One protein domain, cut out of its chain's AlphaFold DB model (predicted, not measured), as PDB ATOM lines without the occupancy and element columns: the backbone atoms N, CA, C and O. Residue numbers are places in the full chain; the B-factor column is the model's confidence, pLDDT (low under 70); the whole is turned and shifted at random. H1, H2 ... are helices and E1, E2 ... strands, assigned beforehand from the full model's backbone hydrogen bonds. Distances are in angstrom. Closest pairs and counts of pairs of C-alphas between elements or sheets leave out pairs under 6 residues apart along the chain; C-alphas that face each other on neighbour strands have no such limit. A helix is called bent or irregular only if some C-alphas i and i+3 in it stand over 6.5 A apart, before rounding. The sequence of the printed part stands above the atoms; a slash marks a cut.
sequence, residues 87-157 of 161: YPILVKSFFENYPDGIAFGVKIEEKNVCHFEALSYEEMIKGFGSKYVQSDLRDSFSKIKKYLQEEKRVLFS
ATOM      1  N   TYR A  87      18.494 -35.991 -26.392       94.38
ATOM      2  CA  TYR A  87      18.515 -37.457 -26.382       94.38
ATOM      3  C   TYR A  87      19.781 -38.056 -27.035       94.38
ATOM      4  O   TYR A  87      20.428 -38.868 -26.376       94.38
ATOM      5  N   PRO A  88      20.219 -37.627 -28.240       95.12
ATOM      6  CA  PRO A  88      21.500 -38.063 -28.801       95.12
ATOM      7  C   PRO A  88      22.703 -37.835 -27.875       95.12
ATOM      8  O   PRO A  88      23.556 -38.711 -27.764       95.12
ATOM      9  N   ILE A  89      22.758 -36.700 -27.167       94.62
ATOM     10  CA  ILE A  89      23.844 -36.406 -26.218       94.62
ATOM     11  C   ILE A  89      23.829 -37.372 -25.032       94.62
ATOM     12  O   ILE A  89      24.881 -37.884 -24.658       94.62
ATOM     13  N   LEU A  90      22.652 -37.668 -24.476       95.00
ATOM     14  CA  LEU A  90      22.519 -38.630 -23.380       95.00
ATOM     15  C   LEU A  90      22.946 -40.041 -23.803       95.00
ATOM     16  O   LEU A  90      23.643 -40.715 -23.053       95.00
ATOM     17  N   VAL A  91      22.573 -40.474 -25.010       96.69
ATOM     18  CA  VAL A  91      22.979 -41.783 -25.546       96.69
ATOM     19  C   VAL A  91      24.487 -41.836 -25.781       96.69
ATOM     20  O   VAL A  91      25.121 -42.823 -25.419       96.69
ATOM     21  N   LYS A  92      25.073 -40.778 -26.355       95.56
ATOM     22  CA  LYS A  92      26.523 -40.696 -26.561       95.56
ATOM     23  C   LYS A  92      27.269 -40.795 -25.230       95.56
ATOM     24  O   LYS A  92      28.117 -41.665 -25.070       95.56
ATOM     25  N   SER A  93      26.871 -39.976 -24.259       97.00
ATOM     26  CA  SER A  93      27.448 -39.988 -22.915       97.00
ATOM     27  C   SER A  93      27.280 -41.345 -22.222       97.00
ATOM     28  O   SER A  93      28.204 -41.808 -21.557       97.00
ATOM     29  N   PHE A  94      26.140 -42.020 -22.402       98.44
ATOM     30  CA  PHE A  94      25.915 -43.358 -21.855       98.44
ATOM     31  C   PHE A  94      26.956 -44.368 -22.357       98.44
ATOM     32  O   PHE A  94      27.592 -45.017 -21.535       98.44
ATOM     33  N   PHE A  95      27.180 -44.465 -23.671       97.94
ATOM     34  CA  PHE A  95      28.157 -45.412 -24.225       97.94
ATOM     35  C   PHE A  95      29.614 -45.020 -23.943       97.94
ATOM     36  O   PHE A  95      30.462 -45.896 -23.809       97.94
ATOM     37  N   GLU A  96      29.914 -43.726 -23.799       97.44
ATOM     38  CA  GLU A  96      31.243 -43.261 -23.370       97.44
ATOM     39  C   GLU A  96      31.564 -43.671 -21.922       97.44
ATOM     40  O   GLU A  96      32.701 -44.026 -21.621       97.44
ATOM     41  N   ASN A  97      30.571 -43.645 -21.025       98.25
ATOM     42  CA  ASN A  97      30.744 -44.040 -19.622       98.25
ATOM     43  C   ASN A  97      30.593 -45.552 -19.395       98.25
ATOM     44  O   ASN A  97      31.145 -46.083 -18.432       98.25
ATOM     45  N   TYR A  98      29.844 -46.237 -20.261       97.88
ATOM     46  CA  TYR A  98      29.537 -47.662 -20.154       97.88
ATOM     47  C   TYR A  98      29.770 -48.357 -21.503       97.88
ATOM     48  O   TYR A  98      28.812 -48.594 -22.244       97.88
ATOM     49  N   PRO A  99      31.031 -48.700 -21.837       95.69
ATOM     50  CA  PRO A  99      31.365 -49.328 -23.118       95.69
ATOM     51  C   PRO A  99      30.691 -50.688 -23.353       95.69
ATOM     52  O   PRO A  99      30.526 -51.100 -24.496       95.69
ATOM     53  N   ASP A 100      30.301 -51.387 -22.284       96.56
ATOM     54  CA  ASP A 100      29.548 -52.648 -22.295       96.56
ATOM     55  C   ASP A 100      28.047 -52.461 -21.986       96.56
ATOM     56  O   ASP A 100      27.308 -53.435 -21.800       96.56
ATOM     57  N   GLY A 101      27.595 -51.205 -21.910       97.88
ATOM     58  CA  GLY A 101      26.209 -50.839 -21.669       97.88
ATOM     59  C   GLY A 101      25.301 -51.184 -22.848       97.88
ATOM     60  O   GLY A 101      25.723 -51.253 -23.997       97.88
ATOM     61  N   ILE A 102      24.014 -51.377 -22.560       98.56
ATOM     62  CA  ILE A 102      23.001 -51.715 -23.560       98.56
ATOM     63  C   ILE A 102      21.954 -50.613 -23.602       98.56
ATOM     64  O   ILE A 102      21.380 -50.248 -22.576       98.56
ATOM     65  N   ALA A 103      21.659 -50.102 -24.793       98.44
ATOM     66  CA  ALA A 103      20.608 -49.115 -24.971       98.44
ATOM     67  C   ALA A 103      19.413 -49.711 -25.727       98.44
ATOM     68  O   ALA A 103      19.565 -50.446 -26.697       98.44
ATOM     69  N   PHE A 104      18.205 -49.360 -25.300       98.00
ATOM     70  CA  PHE A 104      16.952 -49.732 -25.944       98.00
ATOM     71  C   PHE A 104      16.272 -48.475 -26.468       98.00
ATOM     72  O   PHE A 104      15.977 -47.546 -25.711       98.00
ATOM     73  N   GLY A 105      16.025 -48.451 -27.773       96.62
ATOM     74  CA  GLY A 105      15.389 -47.340 -28.473       96.62
ATOM     75  C   GLY A 105      14.302 -47.832 -29.412       96.62
ATOM     76  O   GLY A 105      13.970 -49.015 -29.429       96.62
ATOM     77  N   VAL A 106      13.750 -46.922 -30.214       95.75
ATOM     78  CA  VAL A 106      12.615 -47.211 -31.099       95.75
ATOM     79  C   VAL A 106      12.967 -46.902 -32.548       95.75
ATOM     80  O   VAL A 106      13.278 -45.759 -32.894       95.75
ATOM     81  N   LYS A 107      12.857 -47.905 -33.422       95.00
ATOM     82  CA  LYS A 107      13.092 -47.769 -34.865       95.00
ATOM     83  C   LYS A 107      11.835 -48.095 -35.668       95.00
ATOM     84  O   LYS A 107      10.935 -48.786 -35.189       95.00
ATOM     85  N   ILE A 108      11.805 -47.599 -36.900       94.31
ATOM     86  CA  ILE A 108      10.867 -48.073 -37.917       94.31
ATOM     87  C   ILE A 108      11.499 -49.305 -38.567       94.31
ATOM     88  O   ILE A 108      12.648 -49.263 -39.003       94.31
ATOM     89  N   GLU A 109      10.754 -50.397 -38.608       92.50
ATOM     90  CA  GLU A 109      11.104 -51.628 -39.305       92.50
ATOM     91  C   GLU A 109       9.949 -51.965 -40.246       92.50
ATOM     92  O   GLU A 109       8.833 -52.257 -39.808       92.50
ATOM     93  N   GLU A 110      10.209 -51.842 -41.550       89.12
ATOM     94  CA  GLU A 110       9.197 -51.899 -42.609       89.12
ATOM     95  C   GLU A 110       8.053 -50.893 -42.373       89.12
ATOM     96  O   GLU A 110       8.226 -49.692 -42.562       89.12
ATOM     97  N   LYS A 111       6.881 -51.386 -41.954       87.69
ATOM     98  CA  LYS A 111       5.674 -50.602 -41.651       87.69
ATOM     99  C   LYS A 111       5.341 -50.580 -40.157       87.69
ATOM    100  O   LYS A 111       4.267 -50.121 -39.777       87.69
ATOM    101  N   ASN A 112       6.219 -51.112 -39.308       88.75
ATOM    102  CA  ASN A 112       6.005 -51.204 -37.870       88.75
ATOM    103  C   ASN A 112       7.019 -50.353 -37.111       88.75
ATOM    104  O   ASN A 112       8.145 -50.138 -37.550       88.75
ATOM    105  N   VAL A 113       6.617 -49.907 -35.926       93.38
ATOM    106  CA  VAL A 113       7.507 -49.261 -34.968       93.38
ATOM    107  C   VAL A 113       7.771 -50.247 -33.848       93.38
ATOM    108  O   VAL A 113       6.837 -50.808 -33.276       93.38
ATOM    109  N   CYS A 114       9.041 -50.501 -33.563       94.19
ATOM    110  CA  CYS A 114       9.443 -51.504 -32.590       94.19
ATOM    111  C   CYS A 114      10.612 -51.024 -31.746       94.19
ATOM    112  O   CYS A 114      11.512 -50.329 -32.236       94.19
ATOM    113  N   HIS A 115      10.618 -51.465 -30.492       95.62
ATOM    114  CA  HIS A 115      11.810 -51.378 -29.674       95.62
ATOM    115  C   HIS A 115      12.889 -52.312 -30.210       95.62
ATOM    116  O   HIS A 115      12.613 -53.419 -30.682       95.62
ATOM    117  N   PHE A 116      14.124 -51.835 -30.156       96.69
ATOM    118  CA  PHE A 116      15.305 -52.590 -30.533       96.69
ATOM    119  C   PHE A 116      16.432 -52.331 -29.539       96.69
ATOM    120  O   PHE A 116      16.471 -51.300 -28.866       96.69
ATOM    121  N   GLU A 117      17.331 -53.300 -29.478       97.75
ATOM    122  CA  GLU A 117      18.561 -53.263 -28.705       97.75
ATOM    123  C   GLU A 117      19.687 -52.672 -29.557       97.75
ATOM    124  O   GLU A 117      19.797 -52.993 -30.741       97.75
ATOM    125  N   ALA A 118      20.501 -51.820 -28.944       98.12
ATOM    126  CA  ALA A 118      21.712 -51.262 -29.517       98.12
ATOM    127  C   ALA A 118      22.874 -51.463 -28.542       98.12
ATOM    128  O   ALA A 118      22.755 -51.170 -27.347       98.12
ATOM    129  N   LEU A 119      23.998 -51.925 -29.080       97.94
ATOM    130  CA  LEU A 119      25.248 -52.158 -28.356       97.94
ATOM    131  C   LEU A 119      26.265 -51.032 -28.578       97.94
ATOM    132  O   LEU A 119      27.358 -51.066 -28.022       97.94
ATOM    133  N   SER A 120      25.919 -50.033 -29.393       97.69
ATOM    134  CA  SER A 120      26.747 -48.850 -29.620       97.69
ATOM    135  C   SER A 120      25.913 -47.611 -29.953       97.69
ATOM    136  O   SER A 120      24.720 -47.688 -30.279       97.69
ATOM    137  N   TYR A 121      26.563 -46.446 -29.915       96.00
ATOM    138  CA  TYR A 121      25.959 -45.183 -30.334       96.00
ATOM    139  C   TYR A 121      25.532 -45.227 -31.809       96.00
ATOM    140  O   TYR A 121      24.417 -44.829 -32.143       96.00
ATOM    141  N   GLU A 122      26.385 -45.762 -32.685       95.56
ATOM    142  CA  GLU A 122      26.164 -45.866 -34.133       95.56
ATOM    143  C   GLU A 122      24.940 -46.723 -34.458       95.56
ATOM    144  O   GLU A 122      24.162 -46.400 -35.360       95.56
ATOM    145  N   GLU A 123      24.729 -47.801 -33.702       97.00
ATOM    146  CA  GLU A 123      23.518 -48.608 -33.815       97.00
ATOM    147  C   GLU A 123      22.279 -47.828 -33.367       97.00
ATOM    148  O   GLU A 123      21.242 -47.876 -34.040       97.00
ATOM    149  N   MET A 124      22.394 -47.068 -32.273       96.81
ATOM    150  CA  MET A 124      21.286 -46.298 -31.709       96.81
ATOM    151  C   MET A 124      20.857 -45.110 -32.583       96.81
ATOM    152  O   MET A 124      19.695 -44.709 -32.513       96.81
ATOM    153  N   ILE A 125      21.711 -44.597 -33.480       94.81
ATOM    154  CA  ILE A 125      21.336 -43.531 -34.435       94.81
ATOM    155  C   ILE A 125      20.069 -43.901 -35.225       94.81
ATOM    156  O   ILE A 125      19.216 -43.045 -35.472       94.81
ATOM    157  N   LYS A 126      19.880 -45.187 -35.556       93.88
ATOM    158  CA  LYS A 126      18.676 -45.706 -36.245       93.88
ATOM    159  C   LYS A 126      17.386 -45.476 -35.442       93.88
ATOM    160  O   LYS A 126      16.290 -45.451 -36.002       93.88
ATOM    161  N   GLY A 127      17.519 -45.335 -34.126       94.56
ATOM    162  CA  GLY A 127      16.444 -45.094 -33.175       94.56
ATOM    163  C   GLY A 127      16.104 -43.622 -32.962       94.56
ATOM    164  O   GLY A 127      15.072 -43.324 -32.364       94.56
ATOM    165  N   PHE A 128      16.911 -42.686 -33.465       94.94
ATOM    166  CA  PHE A 128      16.678 -41.264 -33.239       94.94
ATOM    167  C   PHE A 128      15.491 -40.711 -34.031       94.94
ATOM    168  O   PHE A 128      15.044 -41.280 -35.030       94.94
ATOM    169  N   GLY A 129      14.954 -39.591 -33.549       91.19
ATOM    170  CA  GLY A 129      13.726 -38.992 -34.063       91.19
ATOM    171  C   GLY A 129      12.458 -39.621 -33.476       91.19
ATOM    172  O   GLY A 129      12.461 -40.759 -33.003       91.19
ATOM    173  N   SER A 130      11.361 -38.869 -33.521       91.94
ATOM    174  CA  SER A 130      10.071 -39.240 -32.937       91.94
ATOM    175  C   SER A 130       9.275 -40.123 -33.888       91.94
ATOM    176  O   SER A 130       9.264 -39.896 -35.097       91.94
ATOM    177  N   LYS A 131       8.590 -41.128 -33.339       92.56
ATOM    178  CA  LYS A 131       7.670 -41.998 -34.075       92.56
ATOM    179  C   LYS A 131       6.307 -41.878 -33.408       92.56
ATOM    180  O   LYS A 131       6.138 -42.312 -32.275       92.56
ATOM    181  N   TYR A 132       5.352 -41.263 -34.097       89.62
ATOM    182  CA  TYR A 132       4.026 -40.941 -33.552       89.62
ATOM    183  C   TYR A 132       3.026 -42.093 -33.713       89.62
ATOM    184  O   TYR A 132       1.885 -41.894 -34.113       89.62
ATOM    185  N   VAL A 133       3.473 -43.316 -33.430       89.19
ATOM    186  CA  VAL A 133       2.642 -44.526 -33.400       89.19
ATOM    187  C   VAL A 133       3.130 -45.432 -32.274       89.19
ATOM    188  O   VAL A 133       4.294 -45.366 -31.875       89.19
ATOM    189  N   GLN A 134       2.248 -46.290 -31.765       88.88
ATOM    190  CA  GLN A 134       2.581 -47.221 -30.689       88.88
ATOM    191  C   GLN A 134       3.717 -48.169 -31.103       88.88
ATOM    192  O   GLN A 134       3.627 -48.858 -32.122       88.88
ATOM    193  N   SER A 135       4.771 -48.225 -30.290       91.75
ATOM    194  CA  SER A 135       5.889 -49.145 -30.481       91.75
ATOM    195  C   SER A 135       5.572 -50.540 -29.943       91.75
ATOM    196  O   SER A 135       5.042 -50.695 -28.845       91.75
ATOM    197  N   ASP A 136       5.961 -51.574 -30.684       90.50
ATOM    198  CA  ASP A 136       6.002 -52.944 -30.178       90.50
ATOM    199  C   ASP A 136       7.246 -53.140 -29.298       90.50
ATOM    200  O   ASP A 136       8.370 -53.140 -29.802       90.50
ATOM    201  N   LEU A 137       7.040 -53.318 -27.990       89.50
ATOM    202  CA  LEU A 137       8.114 -53.554 -27.017       89.50
ATOM    203  C   LEU A 137       8.820 -54.902 -27.194       89.50
ATOM    204  O   LEU A 137       9.923 -55.072 -26.669       89.50
ATOM    205  N   ARG A 138       8.213 -55.856 -27.913       88.25
ATOM    206  CA  ARG A 138       8.749 -57.213 -28.098       88.25
ATOM    207  C   ARG A 138       9.166 -57.831 -26.756       88.25
ATOM    208  O   ARG A 138       8.369 -57.867 -25.820       88.25
ATOM    209  N   ASP A 139      10.404 -58.307 -26.663       86.81
ATOM    210  CA  ASP A 139      11.019 -58.925 -25.491       86.81
ATOM    211  C   ASP A 139      11.938 -57.968 -24.705       86.81
ATOM    212  O   ASP A 139      12.713 -58.418 -23.858       86.81
ATOM    213  N   SER A 140      11.852 -56.653 -24.951       93.06
ATOM    214  CA  SER A 140      12.777 -55.654 -24.389       93.06
ATOM    215  C   SER A 140      12.866 -55.724 -22.865       93.06
ATOM    216  O   SER A 140      13.962 -55.832 -22.331       93.06
ATOM    217  N   PHE A 141      11.745 -55.744 -22.134       90.88
ATOM    218  CA  PHE A 141      11.791 -55.796 -20.664       90.88
ATOM    219  C   PHE A 141      12.391 -57.101 -20.125       90.88
ATOM    220  O   PHE A 141      13.113 -57.076 -19.127       90.88
ATOM    221  N   SER A 142      12.149 -58.229 -20.795       88.38
ATOM    222  CA  SER A 142      12.772 -59.511 -20.447       88.38
ATOM    223  C   SER A 142      14.291 -59.468 -20.628       88.38
ATOM    224  O   SER A 142      15.023 -59.899 -19.736       88.38
ATOM    225  N   LYS A 143      14.772 -58.897 -21.740       94.31
ATOM    226  CA  LYS A 143      16.207 -58.691 -21.994       94.31
ATOM    227  C   LYS A 143      16.837 -57.721 -21.002       94.31
ATOM    228  O   LYS A 143      17.860 -58.041 -20.412       94.31
ATOM    229  N   ILE A 144      16.188 -56.586 -20.747       96.12
ATOM    230  CA  ILE A 144      16.635 -55.592 -19.760       96.12
ATOM    231  C   ILE A 144      16.807 -56.245 -18.394       96.12
ATOM    232  O   ILE A 144      17.851 -56.094 -17.770       96.12
ATOM    233  N   LYS A 145      15.823 -57.031 -17.947       94.19
ATOM    234  CA  LYS A 145      15.928 -57.763 -16.685       94.19
ATOM    235  C   LYS A 145      17.153 -58.681 -16.662       94.19
ATOM    236  O   LYS A 145      17.862 -58.682 -15.662       94.19
ATOM    237  N   LYS A 146      17.403 -59.432 -17.739       95.88
ATOM    238  CA  LYS A 146      18.584 -60.297 -17.856       95.88
ATOM    239  C   LYS A 146      19.881 -59.485 -17.742       95.88
ATOM    240  O   LYS A 146      20.729 -59.836 -16.934       95.88
ATOM    241  N   TYR A 147      20.008 -58.376 -18.469       97.94
ATOM    242  CA  TYR A 147      21.204 -57.529 -18.406       97.94
ATOM    243  C   TYR A 147      21.441 -56.913 -17.031       97.94
ATOM    244  O   TYR A 147      22.574 -56.888 -16.563       97.94
ATOM    245  N   LEU A 148      20.381 -56.478 -16.353       97.50
ATOM    246  CA  LEU A 148      20.490 -55.962 -14.991       97.50
ATOM    247  C   LEU A 148      20.927 -57.050 -13.994       97.50
ATOM    248  O   LEU A 148      21.645 -56.748 -13.047       97.50
ATOM    249  N   GLN A 149      20.527 -58.312 -14.201       97.44
ATOM    250  CA  GLN A 149      20.995 -59.454 -13.399       97.44
ATOM    251  C   GLN A 149      22.456 -59.829 -13.688       97.44
ATOM    252  O   GLN A 149      23.119 -60.376 -12.815       97.44
ATOM    253  N   GLU A 150      22.945 -59.523 -14.889       97.50
ATOM    254  CA  GLU A 150      24.359 -59.613 -15.282       97.50
ATOM    255  C   GLU A 150      25.166 -58.366 -14.864       97.50
ATOM    256  O   GLU A 150      26.278 -58.171 -15.342       97.50
ATOM    257  N   GLU A 151      24.598 -57.500 -14.016       97.25
ATOM    258  CA  GLU A 151      25.203 -56.254 -13.517       97.25
ATOM    259  C   GLU A 151      25.551 -55.209 -14.596       97.25
ATOM    260  O   GLU A 151      26.220 -54.210 -14.315       97.25
ATOM    261  N   LYS A 152      25.023 -55.364 -15.816       98.00
ATOM    262  CA  LYS A 152      25.244 -54.417 -16.913       98.00
ATOM    263  C   LYS A 152      24.412 -53.152 -16.759       98.00
ATOM    264  O   LYS A 152      23.342 -53.129 -16.140       98.00
ATOM    265  N   ARG A 153      24.893 -52.070 -17.368       98.38
ATOM    266  CA  ARG A 153      24.179 -50.790 -17.428       98.38
ATOM    267  C   ARG A 153      23.217 -50.781 -18.604       98.38
ATOM    268  O   ARG A 153      23.552 -51.234 -19.694       98.38
ATOM    269  N   VAL A 154      22.016 -50.259 -18.368       98.44
ATOM    270  CA  VAL A 154      20.952 -50.211 -19.370       98.44
ATOM    271  C   VAL A 154      20.393 -48.797 -19.475       98.44
ATOM    272  O   VAL A 154      20.022 -48.204 -18.463       98.44
ATOM    273  N   LEU A 155      20.274 -48.292 -20.702       98.31
ATOM    274  CA  LEU A 155      19.520 -47.085 -21.032       98.31
ATOM    275  C   LEU A 155      18.254 -47.484 -21.789       98.31
ATOM    276  O   LEU A 155      18.336 -48.086 -22.852       98.31
ATOM    277  N   PHE A 156      17.075 -47.130 -21.286       97.12
ATOM    278  CA  PHE A 156      15.812 -47.375 -21.984       97.12
ATOM    279  C   PHE A 156      15.160 -46.055 -22.394       97.12
ATOM    280  O   PHE A 156      15.035 -45.145 -21.576       97.12
ATOM    281  N   SER A 157      14.731 -45.955 -23.653       94.88
ATOM    282  CA  SER A 157      13.975 -44.819 -24.180       94.88
ATOM    283  C   SER A 157      12.565 -45.243 -24.588       94.88
ATOM    284  O   SER A 157      12.365 -46.218 -25.319       94.88
TER     285      SER A 157
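AT A GLANCE: This is residues 87 to 157 of the 161 residues of the protein "4Fe-4S dicluster domain-containing protein" of Clostridium sp. OM05-9 (UniProt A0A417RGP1). A small three-stranded sheet is covered by helices on both faces: H1, with H2 packed beside it, is on one side and H3 on the other. The long hairpin of E1 and E2 makes most of the sheet, short E3 adds to E1, and the long link of residues 128 to 139 leads from H2 to H3. The printed part has 71 residues, with three named helices and three named strands in the order H1, E1, E2, H2, H3, E3; the sheet order is E2, E1, E3, mixed, and the class is mixed, helices and strands. The whole is compact, with a radius of gyration of the C-alphas of 11.9 A and spans of 34 by 26 by 15 A.

HOW THE PARTS SIT: H1, residues 87 to 97, is on the sheet at a height of 10.3 A, over E1, residues 102 to 109, and E3, residues 154 to 156. It runs slantwise to the strands, at 35 degrees to E1 on the local plane; its closest C-alphas to E3 are those of Phe 94 and Leu 155, 7.4 A. E1 bends by 59 degrees at residue 106. E1 and E2, residues 112 to 118, form an antiparallel hairpin, with N 105 and O 116 3.1 A apart and N 118 and O 103 2.8 A apart, within hydrogen-bond range. H2, residues 121 to 127, stands at the sheet's level, with a height of 3.2 A; its closest C-alphas to E1 are those of Gly 127 and Lys 107, 4.6 A. H1 and H2 touch at Lys 92 and Tyr 121, their closest C-alphas, 5.9 A, with a shallow tilt of 28 degrees, opposite ways. H3, residues 140 to 149, is on the sheet at a height of 9.5 A, over E1 and along the strands, at 12 degrees to E1 on the local plane; its closest C-alphas to E3 are those of Ile 144 and Val 154, 6.9 A. H1 and H3 lie on opposite faces of the sheet and are apart. E1 and E3 are parallel, with N 104 and O 155 2.8 A apart. Every O i to N i+4 pair is within hydrogen-bond range in H1 and H3; in H2 1 of 3 is, beside 3 of 4 O i to N i+3 pairs.

IN THESE COORDINATES: H1 begins at C-alpha 87 (18.515, -37.457, -26.382) and is 15.4 A long. E1 is 19.7 A long and E2 17.8 A. H2 is 9.9 A long, neither bent nor irregular, but only just: C-alphas 123 and 126 are 6.1 A apart. H3 is 14.2 A long, from C-alpha 140 (12.777, -55.654, -24.389). E3 is 6.4 A long and ends at C-alpha 156 (15.812, -47.375, -21.984).

THE WHOLE: The C-alphas of Lys 111 and Glu 151, the two farthest apart, are 34.7 A apart. The printed part has no cut. The link from H2 to H3 is long; the others are tight. The mean pLDDT of the printed part is 94.8, and no printed residue is under 70.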